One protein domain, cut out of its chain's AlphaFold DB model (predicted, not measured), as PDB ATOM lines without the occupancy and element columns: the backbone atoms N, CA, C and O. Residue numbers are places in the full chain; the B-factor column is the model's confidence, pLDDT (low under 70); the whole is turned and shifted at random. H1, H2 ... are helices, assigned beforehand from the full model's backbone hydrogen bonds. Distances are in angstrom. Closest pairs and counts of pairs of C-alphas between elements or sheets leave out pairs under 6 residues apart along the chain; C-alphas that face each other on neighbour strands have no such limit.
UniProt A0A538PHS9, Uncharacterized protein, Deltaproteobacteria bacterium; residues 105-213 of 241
ATOM      1  N   ARG A 105     201.429 119.550 143.756       89.44
ATOM      2  CA  ARG A 105     200.597 118.963 142.694       89.44
ATOM      3  C   ARG A 105     199.353 118.237 143.224       89.44
ATOM      4  O   ARG A 105     198.337 118.221 142.538       89.44
ATOM      5  N   ALA A 106     199.413 117.674 144.432       87.12
ATOM      6  CA  ALA A 106     198.310 116.941 145.065       87.12
ATOM      7  C   ALA A 106     197.364 117.835 145.901       87.12
ATOM      8  O   ALA A 106     196.466 117.337 146.582       87.12
ATOM      9  N   THR A 107     197.564 119.154 145.873       90.75
ATOM     10  CA  THR A 107     196.817 120.140 146.672       90.75
ATOM     11  C   THR A 107     195.876 120.968 145.795       90.75
ATOM     12  O   THR A 107     195.830 120.789 144.578       90.75
ATOM     13  N   LEU A 108     195.171 121.943 146.380       90.12
ATOM     14  CA  LEU A 108     194.382 122.932 145.632       90.12
ATOM     15  C   LEU A 108     195.200 123.716 144.595       90.12
ATOM     16  O   LEU A 108     194.610 124.320 143.706       90.12
ATOM     17  N   PHE A 109     196.532 123.711 144.704       92.56
ATOM     18  CA  PHE A 109     197.446 124.340 143.754       92.56
ATOM     19  C   PHE A 109     197.838 123.436 142.574       92.56
ATOM     20  O   PHE A 109     198.494 123.905 141.646       92.56
ATOM     21  N   GLY A 110     197.400 122.173 142.545       89.75
ATOM     22  CA  GLY A 110     197.578 121.262 141.408       89.75
ATOM     23  C   GLY A 110     197.214 121.853 140.033       89.75
ATOM     24  O   GLY A 110     197.993 121.671 139.093       89.75
ATOM     25  N   PRO A 111     196.124 122.637 139.892       87.62
ATOM     26  CA  PRO A 111     195.781 123.321 138.646       87.62
ATOM     27  C   PRO A 111     196.866 124.266 138.121       87.62
ATOM     28  O   PRO A 111     196.968 124.432 136.910       87.62
ATOM     29  N   ALA A 112     197.702 124.858 138.985       90.44
ATOM     30  CA  ALA A 112     198.832 125.683 138.550       90.44
ATOM     31  C   ALA A 112     199.860 124.860 137.772       90.44
ATOM     32  O   ALA A 112     200.312 125.284 136.713       90.44
ATOM     33  N   PHE A 113     200.161 123.650 138.245       89.62
ATOM     34  CA  PHE A 113     201.050 122.722 137.550       89.62
ATOM     35  C   PHE A 113     200.395 122.168 136.284       89.62
ATOM     36  O   PHE A 113     201.031 122.133 135.234       89.62
ATOM     37  N   ALA A 114     199.119 121.775 136.352       84.88
ATOM     38  CA  ALA A 114     198.387 121.271 135.189       84.88
ATOM     39  C   ALA A 114     198.292 122.321 134.070       84.88
ATOM     40  O   ALA A 114     198.476 121.993 132.904       84.88
ATOM     41  N   ALA A 115     198.089 123.596 134.417       84.69
ATOM     42  CA  ALA A 115     198.014 124.684 133.449       84.69
ATOM     43  C   ALA A 115     199.307 124.870 132.639       84.69
ATOM     44  O   ALA A 115     199.234 125.334 131.502       84.69
ATOM     45  N   ILE A 116     200.466 124.517 133.207       86.75
ATOM     46  CA  ILE A 116     201.772 124.582 132.535       86.75
ATOM     47  C   ILE A 116     201.925 123.429 131.536       86.75
ATOM     48  O   ILE A 116     202.384 123.653 130.420       86.75
ATOM     49  N   HIS A 117     201.537 122.213 131.932       77.44
ATOM     50  CA  HIS A 117     201.785 120.987 131.156       77.44
ATOM     51  C   HIS A 117     200.682 120.662 130.138       77.44
ATOM     52  O   HIS A 117     200.964 120.059 129.109       77.44
ATOM     53  N   GLU A 118     199.438 121.083 130.384       67.75
ATOM     54  CA  GLU A 118     198.277 120.792 129.525       67.75
ATOM     55  C   GLU A 118     197.460 122.067 129.199       67.75
ATOM     56  O   GLU A 118     196.295 122.214 129.587       67.75
ATOM     57  N   PRO A 119     198.037 123.037 128.462       58.22
ATOM     58  CA  PRO A 119     197.455 124.371 128.297       58.22
ATOM     59  C   PRO A 119     196.167 124.433 127.454       58.22
ATOM     60  O   PRO A 119     195.472 125.453 127.506       58.22
ATOM     61  N   THR A 120     195.802 123.381 126.711       58.94
ATOM     62  CA  THR A 120     194.782 123.404 125.634       58.94
ATOM     63  C   THR A 120     193.634 122.398 125.790       58.94
ATOM     64  O   THR A 120     192.928 122.111 124.824       58.94
ATOM     65  N   VAL A 121     193.391 121.877 126.995       58.53
ATOM     66  CA  VAL A 121     192.240 120.989 127.243       58.53
ATOM     67  C   VAL A 121     190.926 121.724 126.914       58.53
ATOM     68  O   VAL A 121     190.667 122.811 127.445       58.53
ATOM     69  N   LYS A 122     190.143 121.146 125.990       56.06
ATOM     70  CA  LYS A 122     188.874 121.684 125.464       56.06
ATOM     71  C   LYS A 122     187.722 121.455 126.450       56.06
ATOM     72  O   LYS A 122     187.746 120.496 127.214       56.06
ATOM     73  N   LEU A 123     186.674 122.281 126.354       52.00
ATOM     74  CA  LEU A 123     185.457 122.210 127.187       52.00
ATOM     75  C   LEU A 123     184.723 120.864 127.141       52.00
ATOM     76  O   LEU A 123     183.974 120.524 128.048       52.00
ATOM     77  N   THR A 124     184.952 120.102 126.077       50.62
ATOM     78  CA  THR A 124     184.343 118.797 125.822       50.62
ATOM     79  C   THR A 124     185.164 117.621 126.353       50.62
ATOM     80  O   THR A 124     184.708 116.484 126.263       50.62
ATOM     81  N   ASP A 125     186.373 117.852 126.875       57.72
ATOM     82  CA  ASP A 125     187.205 116.782 127.427       57.72
ATOM     83  C   ASP A 125     186.626 116.331 128.782       57.72
ATOM     84  O   ASP A 125     186.338 117.177 129.627       57.72
ATOM     85  N   PRO A 126     186.481 115.024 129.058       51.72
ATOM     86  CA  PRO A 126     186.073 114.526 130.368       51.72
ATOM     87  C   PRO A 126     186.992 114.962 131.510       51.72
ATOM     88  O   PRO A 126     186.581 114.855 132.654       51.72
ATOM     89  N   ARG A 127     188.212 115.444 131.230       55.75
ATOM     90  CA  ARG A 127     189.149 116.079 132.173       55.75
ATOM     91  C   ARG A 127     188.901 117.580 132.339       55.75
ATOM     92  O   ARG A 127     189.643 118.239 133.058       55.75
ATOM     93  N   TRP A 128     187.850 118.136 131.734       49.22
ATOM     94  CA  TRP A 128     187.508 119.556 131.818       49.22
ATOM     95  C   TRP A 128     187.251 120.030 133.262       49.22
ATOM     96  O   TRP A 128     187.448 121.197 133.590       49.22
ATOM     97  N   TRP A 129     186.879 119.142 134.185       46.28
ATOM     98  CA  TRP A 129     186.792 119.486 135.611       46.28
ATOM     99  C   TRP A 129     188.167 119.752 136.250       46.28
ATOM    100  O   TRP A 129     188.247 120.493 137.225       46.28
ATOM    101  N   ALA A 130     189.264 119.236 135.678       48.09
ATOM    102  CA  ALA A 130     190.624 119.700 135.976       48.09
ATOM    103  C   ALA A 130     190.927 121.077 135.336       48.09
ATOM    104  O   ALA A 130     191.963 121.682 135.605       48.09
ATOM    105  N   THR A 131     190.003 121.595 134.516       47.00
ATOM    106  CA  THR A 131     190.048 122.888 133.824       47.00
ATOM    107  C   THR A 131     188.957 123.894 134.212       47.00
ATOM    108  O   THR A 131     188.879 124.945 133.574       47.00
ATOM    109  N   GLU A 132     188.340 123.755 135.395       56.22
ATOM    110  CA  GLU A 132     187.951 124.910 136.251       56.22
ATOM    111  C   GLU A 132     189.178 125.786 136.645       56.22
ATOM    112  O   GLU A 132     189.180 126.550 137.610       56.22
ATOM    113  N   ALA A 133     190.265 125.670 135.882       62.41
ATOM    114  CA  ALA A 133     191.552 126.286 136.045       62.41
ATOM    115  C   ALA A 133     191.454 127.802 136.207       62.41
ATOM    116  O   ALA A 133     192.178 128.290 137.054       62.41
ATOM    117  N   PRO A 134     190.606 128.587 135.511       73.25
ATOM    118  CA  PRO A 134     190.599 130.032 135.735       73.25
ATOM    119  C   PRO A 134     190.210 130.415 137.167       73.25
ATOM    120  O   PRO A 134     190.940 131.170 137.802       73.25
ATOM    121  N   GLU A 135     189.121 129.855 137.701       83.44
ATOM    122  CA  GLU A 135     188.663 130.129 139.069       83.44
ATOM    123  C   GLU A 135     189.595 129.505 140.109       83.44
ATOM    124  O   GLU A 135     189.916 130.137 141.114       83.44
ATOM    125  N   GLN A 136     190.096 128.290 139.864       85.75
ATOM    126  CA  GLN A 136     191.032 127.640 140.780       85.75
ATOM    127  C   GLN A 136     192.410 128.330 140.787       85.75
ATOM    128  O   GLN A 136     193.001 128.491 141.855       85.75
ATOM    129  N   LEU A 137     192.893 128.819 139.639       89.19
ATOM    130  CA  LEU A 137     194.092 129.661 139.537       89.19
ATOM    131  C   LEU A 137     193.855 131.020 140.197       89.19
ATOM    132  O   LEU A 137     194.724 131.472 140.929       89.19
ATOM    133  N   ALA A 138     192.694 131.652 140.000       91.50
ATOM    134  CA  ALA A 138     192.354 132.920 140.647       91.50
ATOM    135  C   ALA A 138     192.267 132.778 142.175       91.50
ATOM    136  O   ALA A 138     192.781 133.619 142.918       91.50
ATOM    137  N   ARG A 139     191.702 131.666 142.658       92.38
ATOM    138  CA  ARG A 139     191.687 131.309 144.079       92.38
ATOM    139  C   ARG A 139     193.098 131.062 144.606       92.38
ATOM    140  O   ARG A 139     193.450 131.595 145.654       92.38
ATOM    141  N   GLY A 140     193.919 130.305 143.877       94.44
ATOM    142  CA  GLY A 140     195.327 130.090 144.212       94.44
ATOM    143  C   GLY A 140     196.111 131.405 144.267       94.44
ATOM    144  O   GLY A 140     196.804 131.665 145.243       94.44
ATOM    145  N   ALA A 141     195.921 132.278 143.277       96.44
ATOM    146  CA  ALA A 141     196.497 133.617 143.221       96.44
ATOM    147  C   ALA A 141     196.059 134.487 144.404       96.44
ATOM    148  O   ALA A 141     196.867 135.227 144.959       96.44
ATOM    149  N   SER A 142     194.794 134.378 144.816       96.81
ATOM    150  CA  SER A 142     194.264 135.099 145.975       96.81
ATOM    151  C   SER A 142     194.925 134.628 147.267       96.81
ATOM    152  O   SER A 142     195.364 135.455 148.056       96.81
ATOM    153  N   ILE A 143     195.065 133.312 147.463       96.19
ATOM    154  CA  ILE A 143     195.743 132.732 148.635       96.19
ATOM    155  C   ILE A 143     197.230 133.108 148.657       96.19
ATOM    156  O   ILE A 143     197.769 133.379 149.723       96.19
ATOM    157  N   LEU A 144     197.887 133.156 147.493       97.00
ATOM    158  CA  LEU A 144     199.306 133.503 147.366       97.00
ATOM    159  C   LEU A 144     199.579 135.014 147.326       97.00
ATOM    160  O   LEU A 144     200.731 135.421 147.212       97.00
ATOM    161  N   GLY A 145     198.547 135.856 147.429       96.75
ATOM    162  CA  GLY A 145     198.715 137.308 147.515       96.75
ATOM    163  C   GLY A 145     199.053 137.997 146.190       96.75
ATOM    164  O   GLY A 145     199.524 139.132 146.209       96.75
ATOM    165  N   VAL A 146     198.834 137.331 145.051       97.31
ATOM    166  CA  VAL A 146     199.206 137.823 143.709       97.31
ATOM    167  C   VAL A 146     198.012 138.149 142.811       97.31
ATOM    168  O   VAL A 146     198.192 138.608 141.687       97.31
ATOM    169  N   HIS A 147     196.784 137.919 143.281       96.31
ATOM    170  CA  HIS A 147     195.582 138.259 142.521       96.31
ATOM    171  C   HIS A 147     195.378 139.788 142.448       96.31
ATOM    172  O   HIS A 147     195.467 140.445 143.489       96.31
ATOM    173  N   PRO A 148     195.054 140.362 141.271       91.06
ATOM    174  CA  PRO A 148     194.981 141.817 141.077       91.06
ATOM    175  C   PRO A 148     193.857 142.499 141.872       91.06
ATOM    176  O   PRO A 148     193.965 143.669 142.215       91.06
ATOM    177  N   GLU A 149     192.793 141.771 142.213       92.31
ATOM    178  CA  GLU A 149     191.657 142.315 142.980       92.31
ATOM    179  C   GLU A 149     191.897 142.355 144.502       92.31
ATOM    180  O   GLU A 149     191.011 142.729 145.275       92.31
ATOM    181  N   LEU A 150     193.076 141.943 144.978       93.31
ATOM    182  CA  LEU A 150     193.401 142.050 146.397       93.31
ATOM    183  C   LEU A 150     193.635 143.513 146.783       93.31
ATOM    184  O   LEU A 150     194.422 144.223 146.161       93.31
ATOM    185  N   SER A 151     193.016 143.944 147.883       93.31
ATOM    186  CA  SER A 151     193.380 145.213 148.507       93.31
ATOM    187  C   SER A 151     194.834 145.177 148.984       93.31
ATOM    188  O   SER A 151     195.349 144.121 149.363       93.31
ATOM    189  N   VAL A 152     195.484 146.344 149.029       92.06
ATOM    190  CA  VAL A 152     196.871 146.479 149.514       92.06
ATOM    191  C   VAL A 152     197.024 145.865 150.907       92.06
ATOM    192  O   VAL A 152     197.904 145.037 151.119       92.06
ATOM    193  N   GLN A 153     196.089 146.169 151.812       92.44
ATOM    194  CA  GLN A 153     196.073 145.627 153.170       92.44
ATOM    195  C   GLN A 153     195.998 144.092 153.198       92.44
ATOM    196  O   GLN A 153     196.684 143.452 153.993       92.44
ATOM    197  N   ALA A 154     195.175 143.481 152.337       92.69
ATOM    198  CA  ALA A 154     195.080 142.028 152.270       92.69
ATOM    199  C   ALA A 154     196.357 141.405 151.697       92.69
ATOM    200  O   ALA A 154     196.828 140.405 152.231       92.69
ATOM    201  N   ALA A 155     196.931 142.002 150.650       94.75
ATOM    202  CA  ALA A 155     198.182 141.539 150.060       94.75
ATOM    203  C   ALA A 155     199.354 141.620 151.057       94.75
ATOM    204  O   ALA A 155     200.150 140.685 151.134       94.75
ATOM    205  N   ASP A 156     199.429 142.682 151.865       94.38
ATOM    206  CA  ASP A 156     200.444 142.839 152.914       94.38
ATOM    207  C   ASP A 156     200.270 141.803 154.032       94.38
ATOM    208  O   ASP A 156     201.233 141.149 154.434       94.38
ATOM    209  N   ALA A 157     199.030 141.584 154.484       94.06
ATOM    210  CA  ALA A 157     198.726 140.559 155.477       94.06
ATOM    211  C   ALA A 157     199.081 139.152 154.968       94.06
ATOM    212  O   ALA A 157     199.667 138.361 155.703       94.06
ATOM    213  N   ILE A 158     198.768 138.841 153.707       95.44
ATOM    214  CA  ILE A 158     199.112 137.558 153.086       95.44
ATOM    215  C   ILE A 158     200.632 137.385 152.998       95.44
ATOM    216  O   ILE A 158     201.131 136.340 153.405       95.44
ATOM    217  N   ALA A 159     201.369 138.404 152.541       95.19
ATOM    218  CA  ALA A 159     202.832 138.368 152.472       95.19
ATOM    219  C   ALA A 159     203.456 138.051 153.838       95.19
ATOM    220  O   ALA A 159     204.289 137.152 153.950       95.19
ATOM    221  N   PHE A 160     202.980 138.731 154.885       94.00
ATOM    222  CA  PHE A 160     203.403 138.487 156.260       94.00
ATOM    223  C   PHE A 160     203.116 137.046 156.709       94.00
ATOM    224  O   PHE A 160     203.989 136.397 157.274       94.00
ATOM    225  N   ARG A 161     201.916 136.514 156.435       93.50
ATOM    226  CA  ARG A 161     201.534 135.142 156.829       93.50
ATOM    227  C   ARG A 161     202.279 134.056 156.064       93.50
ATOM    228  O   ARG A 161     202.541 133.003 156.636       93.50
ATOM    229  N   LEU A 162     202.577 134.288 154.790       93.62
ATOM    230  CA  LEU A 162     203.369 133.372 153.973       93.62
ATOM    231  C   LEU A 162     204.865 133.456 154.290       93.62
ATOM    232  O   LEU A 162     205.601 132.565 153.879       93.62
ATOM    233  N   GLU A 163     205.289 134.490 155.022       93.75
ATOM    234  CA  GLU A 163     206.694 134.815 155.279       93.75
ATOM    235  C   GLU A 163     207.489 135.007 153.976       93.75
ATOM    236  O   GLU A 163     208.671 134.690 153.881       93.75
ATOM    237  N   ILE A 164     206.830 135.567 152.955       93.88
ATOM    238  CA  ILE A 164     207.455 135.936 151.682       93.88
ATOM    239  C   ILE A 164     207.615 137.460 151.657       93.88
ATOM    240  O   ILE A 164     206.638 138.175 151.907       93.88
ATOM    241  N   PRO A 165     208.801 137.998 151.308       95.06
ATOM    242  CA  PRO A 165     208.994 139.437 151.203       95.06
ATOM    243  C   PRO A 165     207.945 140.091 150.297       95.06
ATOM    244  O   PRO A 165     207.730 139.678 149.155       95.06
ATOM    245  N   ARG A 166     207.312 141.164 150.782       94.31
ATOM    246  CA  ARG A 166     206.207 141.830 150.074       94.31
ATOM    247  C   ARG A 166     206.574 142.271 148.653       94.31
ATOM    248  O   ARG A 166     205.725 142.215 147.760       94.31
ATOM    249  N   LEU A 167     207.825 142.679 148.440       96.06
ATOM    250  CA  LEU A 167     208.347 143.066 147.127       96.06
ATOM    251  C   LEU A 167     208.327 141.898 146.127       96.06
ATOM    252  O   LEU A 167     207.940 142.103 144.979       96.06
ATOM    253  N   VAL A 168     208.654 140.679 146.573       96.00
ATOM    254  CA  VAL A 168     208.611 139.462 145.744       96.00
ATOM    255  C   VAL A 168     207.181 139.190 145.284       96.00
ATOM    256  O   VAL A 168     206.942 139.019 144.090       96.00
ATOM    257  N   LEU A 169     206.204 139.247 146.197       96.19
ATOM    258  CA  LEU A 169     204.793 139.063 145.832       96.19
ATOM    259  C   LEU A 169     204.249 140.209 144.972       96.19
ATOM    260  O   LEU A 169     203.397 139.977 144.122       96.19
ATOM    261  N   ARG A 170     204.742 141.442 145.140       96.88
ATOM    262  CA  ARG A 170     204.363 142.571 144.272       96.88
ATOM    263  C   ARG A 170     204.850 142.359 142.842       96.88
ATOM    264  O   ARG A 170     204.095 142.608 141.908       96.88
ATOM    265  N   HIS A 171     206.089 141.897 142.683       97.19
ATOM    266  CA  HIS A 171     206.634 141.547 141.379       97.19
ATOM    267  C   HIS A 171     205.823 140.410 140.744       97.19
ATOM    268  O   HIS A 171     205.333 140.557 139.628       97.19
ATOM    269  N   ALA A 172     205.582 139.331 141.494       97.25
ATOM    270  CA  ALA A 172     204.763 138.211 141.038       97.25
ATOM    271  C   ALA A 172     203.330 138.635 140.661       97.25
ATOM    272  O   ALA A 172     202.812 138.165 139.656       97.25
ATOM    273  N   ALA A 173     202.703 139.558 141.398       97.19
ATOM    274  CA  ALA A 173     201.388 140.100 141.046       97.19
ATOM    275  C   ALA A 173     201.401 140.833 139.694       97.19
ATOM    276  O   ALA A 173     200.514 140.613 138.873       97.19
ATOM    277  N   GLY A 174     202.432 141.643 139.427       97.06
ATOM    278  CA  GLY A 174     202.599 142.305 138.130       97.06
ATOM    279  C   GLY A 174     202.791 141.309 136.981       97.06
ATOM    280  O   GLY A 174     202.206 141.474 135.912       97.06
ATOM    281  N   GLU A 175     203.557 140.242 137.209       97.06
ATOM    282  CA  GLU A 175     203.714 139.159 136.231       97.06
ATOM    283  C   GLU A 175     202.404 138.391 136.012       97.06
ATOM    284  O   GLU A 175     202.041 138.099 134.874       97.06
ATOM    285  N   TYR A 176     201.644 138.125 137.077       95.69
ATOM    286  CA  TYR A 176     200.336 137.472 136.994       95.69
ATOM    287  C   TYR A 176     199.318 138.304 136.201       95.69
ATOM    288  O   TYR A 176     198.537 137.754 135.422       95.69
ATOM    289  N   GLU A 177     199.327 139.627 136.378       94.81
ATOM    290  CA  GLU A 177     198.456 140.560 135.660       94.81
ATOM    291  C   GLU A 177     198.790 140.618 134.160       94.81
ATOM    292  O   GLU A 177     197.890 140.577 133.319       94.81
ATOM    293  N   ARG A 178     200.083 140.633 133.808       95.62
ATOM    294  CA  ARG A 178     200.549 140.632 132.408       95.62
ATOM    295  C   ARG A 178     200.449 139.262 131.736       95.62
ATOM    296  O   ARG A 178     200.447 139.187 130.504       95.62
ATOM    297  N   ALA A 179     200.382 138.185 132.517       91.94
ATOM    298  CA  ALA A 179     200.367 136.817 132.023       91.94
ATOM    299  C   ALA A 179     199.175 136.559 131.088       91.94
ATOM    300  O   ALA A 179     198.003 136.563 131.487       91.94
ATOM    301  N   ARG A 180     199.488 136.255 129.824       86.56
ATOM    302  CA  ARG A 180     198.498 135.876 128.815       86.56
ATOM    303  C   ARG A 180     198.245 134.374 128.873       86.56
ATOM    304  O   ARG A 180     199.068 133.568 128.450       86.56
ATOM    305  N   GLY A 181     197.070 134.008 129.371       84.62
ATOM    306  CA  GLY A 181     196.604 132.625 129.398       84.62
ATOM    307  C   GLY A 181     196.993 131.845 130.655       84.62
ATOM    308  O   GLY A 181     197.669 132.328 131.564       84.62
ATOM    309  N   ARG A 182     196.494 130.610 130.716       85.56
ATOM    310  CA  ARG A 182     196.512 129.767 131.923       85.56
ATOM    311  C   ARG A 182     197.919 129.317 132.305       85.56
ATOM    312  O   ARG A 182     198.261 129.364 133.478       85.56
ATOM    313  N   ALA A 183     198.724 128.923 131.318       88.19
ATOM    314  CA  ALA A 183     200.083 128.435 131.537       88.19
ATOM    315  C   ALA A 183     200.975 129.495 132.187       88.19
ATOM    316  O   ALA A 183     201.585 129.225 133.215       88.19
ATOM    317  N   ALA A 184     200.977 130.717 131.646       90.75
ATOM    318  CA  ALA A 184     201.754 131.828 132.189       90.75
ATOM    319  C   ALA A 184     201.325 132.175 133.628       90.75
ATOM    320  O   ALA A 184     202.163 132.339 134.508       90.75
ATOM    321  N   ARG A 185     200.015 132.186 133.911       92.69
ATOM    322  CA  ARG A 185     199.506 132.361 135.283       92.69
ATOM    323  C   ARG A 185     199.939 131.223 136.208       92.69
ATOM    324  O   ARG A 185     200.364 131.480 137.328       92.69
ATOM    325  N   GLY A 186     199.877 129.978 135.734       92.44
ATOM    326  CA  GLY A 186     200.359 128.801 136.458       92.44
ATOM    327  C   GLY A 186     201.843 128.901 136.815       92.44
ATOM    328  O   GLY A 186     202.198 128.644 137.962       92.44
ATOM    329  N   GLN A 187     202.691 129.355 135.884       94.62
ATOM    330  CA  GLN A 187     204.126 129.568 136.118       94.62
ATOM    331  C   GLN A 187     204.381 130.546 137.267       94.62
ATOM    332  O   GLN A 187     205.198 130.255 138.137       94.62
ATOM    333  N   VAL A 188     203.645 131.661 137.319       96.50
ATOM    334  CA  VAL A 188     203.771 132.633 138.415       96.50
ATOM    335  C   VAL A 188     203.417 131.999 139.761       96.50
ATOM    336  O   VAL A 188     204.160 132.157 140.728       96.50
ATOM    337  N   LEU A 189     202.318 131.240 139.835       95.75
ATOM    338  CA  LEU A 189     201.924 130.573 141.081       95.75
ATOM    339  C   LEU A 189     202.952 129.523 141.513       95.75
ATOM    340  O   LEU A 189     203.317 129.485 142.684       95.75
ATOM    341  N   VAL A 190     203.452 128.703 140.583       94.44
ATOM    342  CA  VAL A 190     204.489 127.699 140.872       94.44
ATOM    343  C   VAL A 190     205.779 128.361 141.360       94.44
ATOM    344  O   VAL A 190     206.366 127.892 142.334       94.44
ATOM    345  N   ALA A 191     206.183 129.486 140.763       95.12
ATOM    346  CA  ALA A 191     207.347 130.244 141.215       95.12
ATOM    347  C   ALA A 191     207.179 130.746 142.660       95.12
ATOM    348  O   ALA A 191     208.105 130.621 143.459       95.12
ATOM    349  N   VAL A 192     205.996 131.241 143.038       95.31
ATOM    350  CA  VAL A 192     205.719 131.645 144.429       95.31
ATOM    351  C   VAL A 192     205.707 130.440 145.375       95.31
ATOM    352  O   VAL A 192     206.296 130.508 146.449       95.31
ATOM    353  N   LEU A 193     205.093 129.318 144.981       94.12
ATOM    354  CA  LEU A 193     205.060 128.092 145.794       94.12
ATOM    355  C   LEU A 193     206.456 127.518 146.055       94.12
ATOM    356  O   LEU A 193     206.686 126.958 147.122       94.12
ATOM    357  N   SER A 194     207.394 127.688 145.120       91.00
ATOM    358  CA  SER A 194     208.782 127.240 145.292       91.00
ATOM    359  C   SER A 194     209.533 127.974 146.412       91.00
ATOM    360  O   SER A 194     210.519 127.452 146.924       91.00
ATOM    361  N   GLN A 195     209.034 129.142 146.839       89.88
ATOM    362  CA  GLN A 195     209.566 129.904 147.976       89.88
ATOM    363  C   GLN A 195     209.064 129.378 149.333       89.88
ATOM    364  O   GLN A 195     209.510 129.839 150.379       89.88
ATOM    365  N   LEU A 196     208.114 128.435 149.339       87.06
ATOM    366  CA  LEU A 196     207.503 127.874 150.543       87.06
ATOM    367  C   LEU A 196     208.069 126.466 150.810       87.06
ATOM    368  O   LEU A 196     207.601 125.493 150.218       87.06
ATOM    369  N   GLY A 197     209.071 126.342 151.690       66.38
ATOM    370  CA  GLY A 197     209.817 125.085 151.907       66.38
ATOM    371  C   GLY A 197     209.784 124.481 153.320       66.38
ATOM    372  O   GLY A 197     210.418 123.449 153.553       66.38
ATOM    373  N   ASP A 198     209.070 125.092 154.269       71.19
ATOM    374  CA  ASP A 198     209.450 124.965 155.686       71.19
ATOM    375  C   ASP A 198     208.373 124.374 156.615       71.19
ATOM    376  O   ASP A 198     207.232 124.100 156.236       71.19
ATOM    377  N   ALA A 199     208.756 124.210 157.888       62.44
ATOM    378  CA  ALA A 199     207.856 123.896 158.992       62.44
ATOM    379  C   ALA A 199     206.710 124.926 159.098       62.44
ATOM    380  O   ALA A 199     206.859 126.090 158.743       62.44
ATOM    381  N   CYS A 200     205.552 124.500 159.609       80.50
ATOM    382  CA  CYS A 200     204.326 125.313 159.709       80.50
ATOM    383  C   CYS A 200     203.674 125.725 158.372       80.50
ATOM    384  O   CYS A 200     202.756 126.545 158.383       80.50
ATOM    385  N   LEU A 201     204.056 125.118 157.241       88.94
ATOM    386  CA  LEU A 201     203.493 125.426 155.920       88.94
ATOM    387  C   LEU A 201     201.956 125.439 155.883       88.94
ATOM    388  O   LEU A 201     201.352 126.354 155.324       88.94
ATOM    389  N   LEU A 202     201.317 124.453 156.519       90.38
ATOM    390  CA  LEU A 202     199.857 124.394 156.616       90.38
ATOM    391  C   LEU A 202     199.272 125.661 157.255       90.38
ATOM    392  O   LEU A 202     198.291 126.201 156.750       90.38
ATOM    393  N   ASP A 203     199.864 126.134 158.349       89.62
ATOM    394  CA  ASP A 203     199.352 127.280 159.101       89.62
ATOM    395  C   ASP A 203     199.508 128.573 158.311       89.62
ATOM    396  O   ASP A 203     198.585 129.386 158.274       89.62
ATOM    397  N   ARG A 204     200.644 128.731 157.621       92.06
ATOM    398  CA  ARG A 204     200.899 129.872 156.737       92.06
ATOM    399  C   ARG A 204     199.856 129.949 155.626       92.06
ATOM    400  O   ARG A 204     199.230 130.992 155.441       92.06
ATOM    401  N   VAL A 205     199.591 128.830 154.945       94.12
ATOM    402  CA  VAL A 205     198.590 128.777 153.867       94.12
ATOM    403  C   VAL A 205     197.171 128.975 154.407       94.12
ATOM    404  O   VAL A 205     196.397 129.722 153.809       94.12
ATOM    405  N   LEU A 206     196.825 128.364 155.551       92.06
ATOM    406  CA  LEU A 206     195.524 128.549 156.208       92.06
ATOM    407  C   LEU A 206     195.275 130.012 156.592       92.06
ATOM    408  O   LEU A 206     194.191 130.542 156.337       92.06
ATOM    409  N   ALA A 207     196.274 130.674 157.171       91.38
ATOM    410  CA  ALA A 207     196.201 132.084 157.520       91.38
ATOM    411  C   ALA A 207     196.066 132.968 156.274       91.38
ATOM    412  O   ALA A 207     195.194 133.833 156.221       91.38
ATOM    413  N   ALA A 208     196.881 132.712 155.248       94.44
ATOM    414  CA  ALA A 208     196.871 133.468 154.005       94.44
ATOM    415  C   ALA A 208     195.507 133.405 153.302       94.44
ATOM    416  O   ALA A 208     194.941 134.440 152.951       94.44
ATOM    417  N   GLY A 209     194.909 132.218 153.169       93.38
ATOM    418  CA  GLY A 209     193.588 132.118 152.549       93.38
ATOM    419  C   GLY A 209     192.455 132.711 153.395       93.38
ATOM    420  O   GLY A 209     191.466 133.175 152.826       93.38
ATOM    421  N   ALA A 210     192.608 132.793 154.722       91.50
ATOM    422  CA  ALA A 210     191.658 133.501 155.583       91.50
ATOM    423  C   ALA A 210     191.734 135.023 155.340       91.50
ATOM    424  O   ALA A 210     190.705 135.678 155.151       91.50
ATOM    425  N   CYS A 211     192.952 135.572 155.225       91.88
ATOM    426  CA  CYS A 211     193.193 136.962 154.820       91.88
ATOM    427  C   CYS A 211     192.692 137.255 153.394       91.88
ATOM    428  O   CYS A 211     192.177 138.342 153.121       91.88
ATOM    429  N   ALA A 212     192.789 136.280 152.489       91.50
ATOM    430  CA  ALA A 212     192.274 136.376 151.126       91.50
ATOM    431  C   ALA A 212     190.737 136.289 151.042       91.50
ATOM    432  O   ALA A 212     190.178 136.542 149.981       91.50
ATOM    433  N   GLY A 213     190.042 135.927 152.128       90.31
ATOM    434  CA  GLY A 213     188.594 135.691 152.116       90.31
ATOM    435  C   GLY A 213     188.184 134.385 151.422       90.31
ATOM    436  O   GLY A 213     187.010 134.187 151.127       90.31
TER     437      GLY A 213
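AT A GLANCE: This is residues 105 to 213 of the 241 residues of an uncharacterized protein of Deltaproteobacteria bacterium (UniProt A0A538PHS9). Look first for a helical hairpin, H5 and H6, with H3 packed on H6 as well, the three helices set as a triangle and not in a row; across the end where H3 stops and H5 starts lies a crosswise pair, H4 and H7, running opposite ways. H1 packs on H6 and H3 at a steep angle, and at the far end from the crosswise pair residues 124 to 129 stick out as the tip of a loop that leads through the short H2. The printed part has 109 residues with seven named helices, in the order H1 to H7 along the chain, and no named strand; the class is all helix. The whole is compact, with a radius of gyration of the C-alphas of 13.5 A, and spans 41 by 29 by 23 A along its three main axes.

HOW THE PARTS SIT: Begin at H5, residues 166 to 178, the longest helix by residues. It forms a helical hairpin with H6, residues 182 to 193: they touch, opposite ways at a shallow tilt of 8 degrees, with Tyr 176 and Arg 185 as the closest C-alphas at 5.5 A. From H6 go to H3, residues 133 to 143, which touches it, the same way at a shallow tilt of 27 degrees; the closest C-alphas, those of Ala 141 and Leu 189, are 6.6 A apart. H3 and H5 are only just apart, their closest C-alphas at 8.3 A. At Ile 143 you meet H7, residues 201 to 211: H3 and H7 touch, about perpendicular at 84 degrees, and the closest C-alphas, Ile 143 and Gly 209, are 4.5 A apart. H7 touches H4, residues 152 to 162, opposite ways at a shallow tilt of 13 degrees, closest at the C-alphas of Ile 158 and Ala 208, 4.8 A. H4 and H5 touch only at the corner by their link, H5 with residues 166 to 169 alone; the closest C-alphas are those of Ala 159 and Arg 166, 5.4 A. H1, residues 110 to 117, touches H6, opposite ways at a steep tilt of 55 degrees, with the C-alphas of Ala 112 and Gly 186 closest at 4.1 A. It also touches H3, at a steep tilt of 56 degrees, closest at the C-alphas of Pro 111 and Ala 133, 5.8 A. H2, residues 128 to 131, only just touches H1, with 3 pairs of C-alphas within 8 A, the closest being Pro 111 and Ala 130 at 6.8 A; H2 and H3 meet only through their link. Every O i to N i+4 pair is within hydrogen-bond range in H3, H4, H5, H6 and H7; in H1 it is 3 of 4, and H2 is too short for such a pair.

IN THESE COORDINATES: Find C-alpha 166 at (206.207, 141.830, 150.074); from there H5 runs 18.6 A to C-alpha 178 at (200.549, 140.632, 132.408). H6 then runs 16.4 A from Arg 182 to Leu 193. H7 is 15.5 A long, H4 15.3 A and H3 14.8 A. For the first helix, H1, look at C-alpha 110, (197.578, 121.262, 141.408); H1 and H2 are the short ones. The last helix, H7, ends at C-alpha 211, (193.193, 136.962, 154.820).

THE WHOLE: The two C-alphas farthest apart, those of Thr 124 and Ala 199, are 41.0 A from each other. The printed part has no cut, and no link is long; H2 to H3, H4 to H5 and H5 to H6 are tight. The mean pLDDT of the printed part is 85.9; look for values under 70 at residues 118 to 133, 197 and 199.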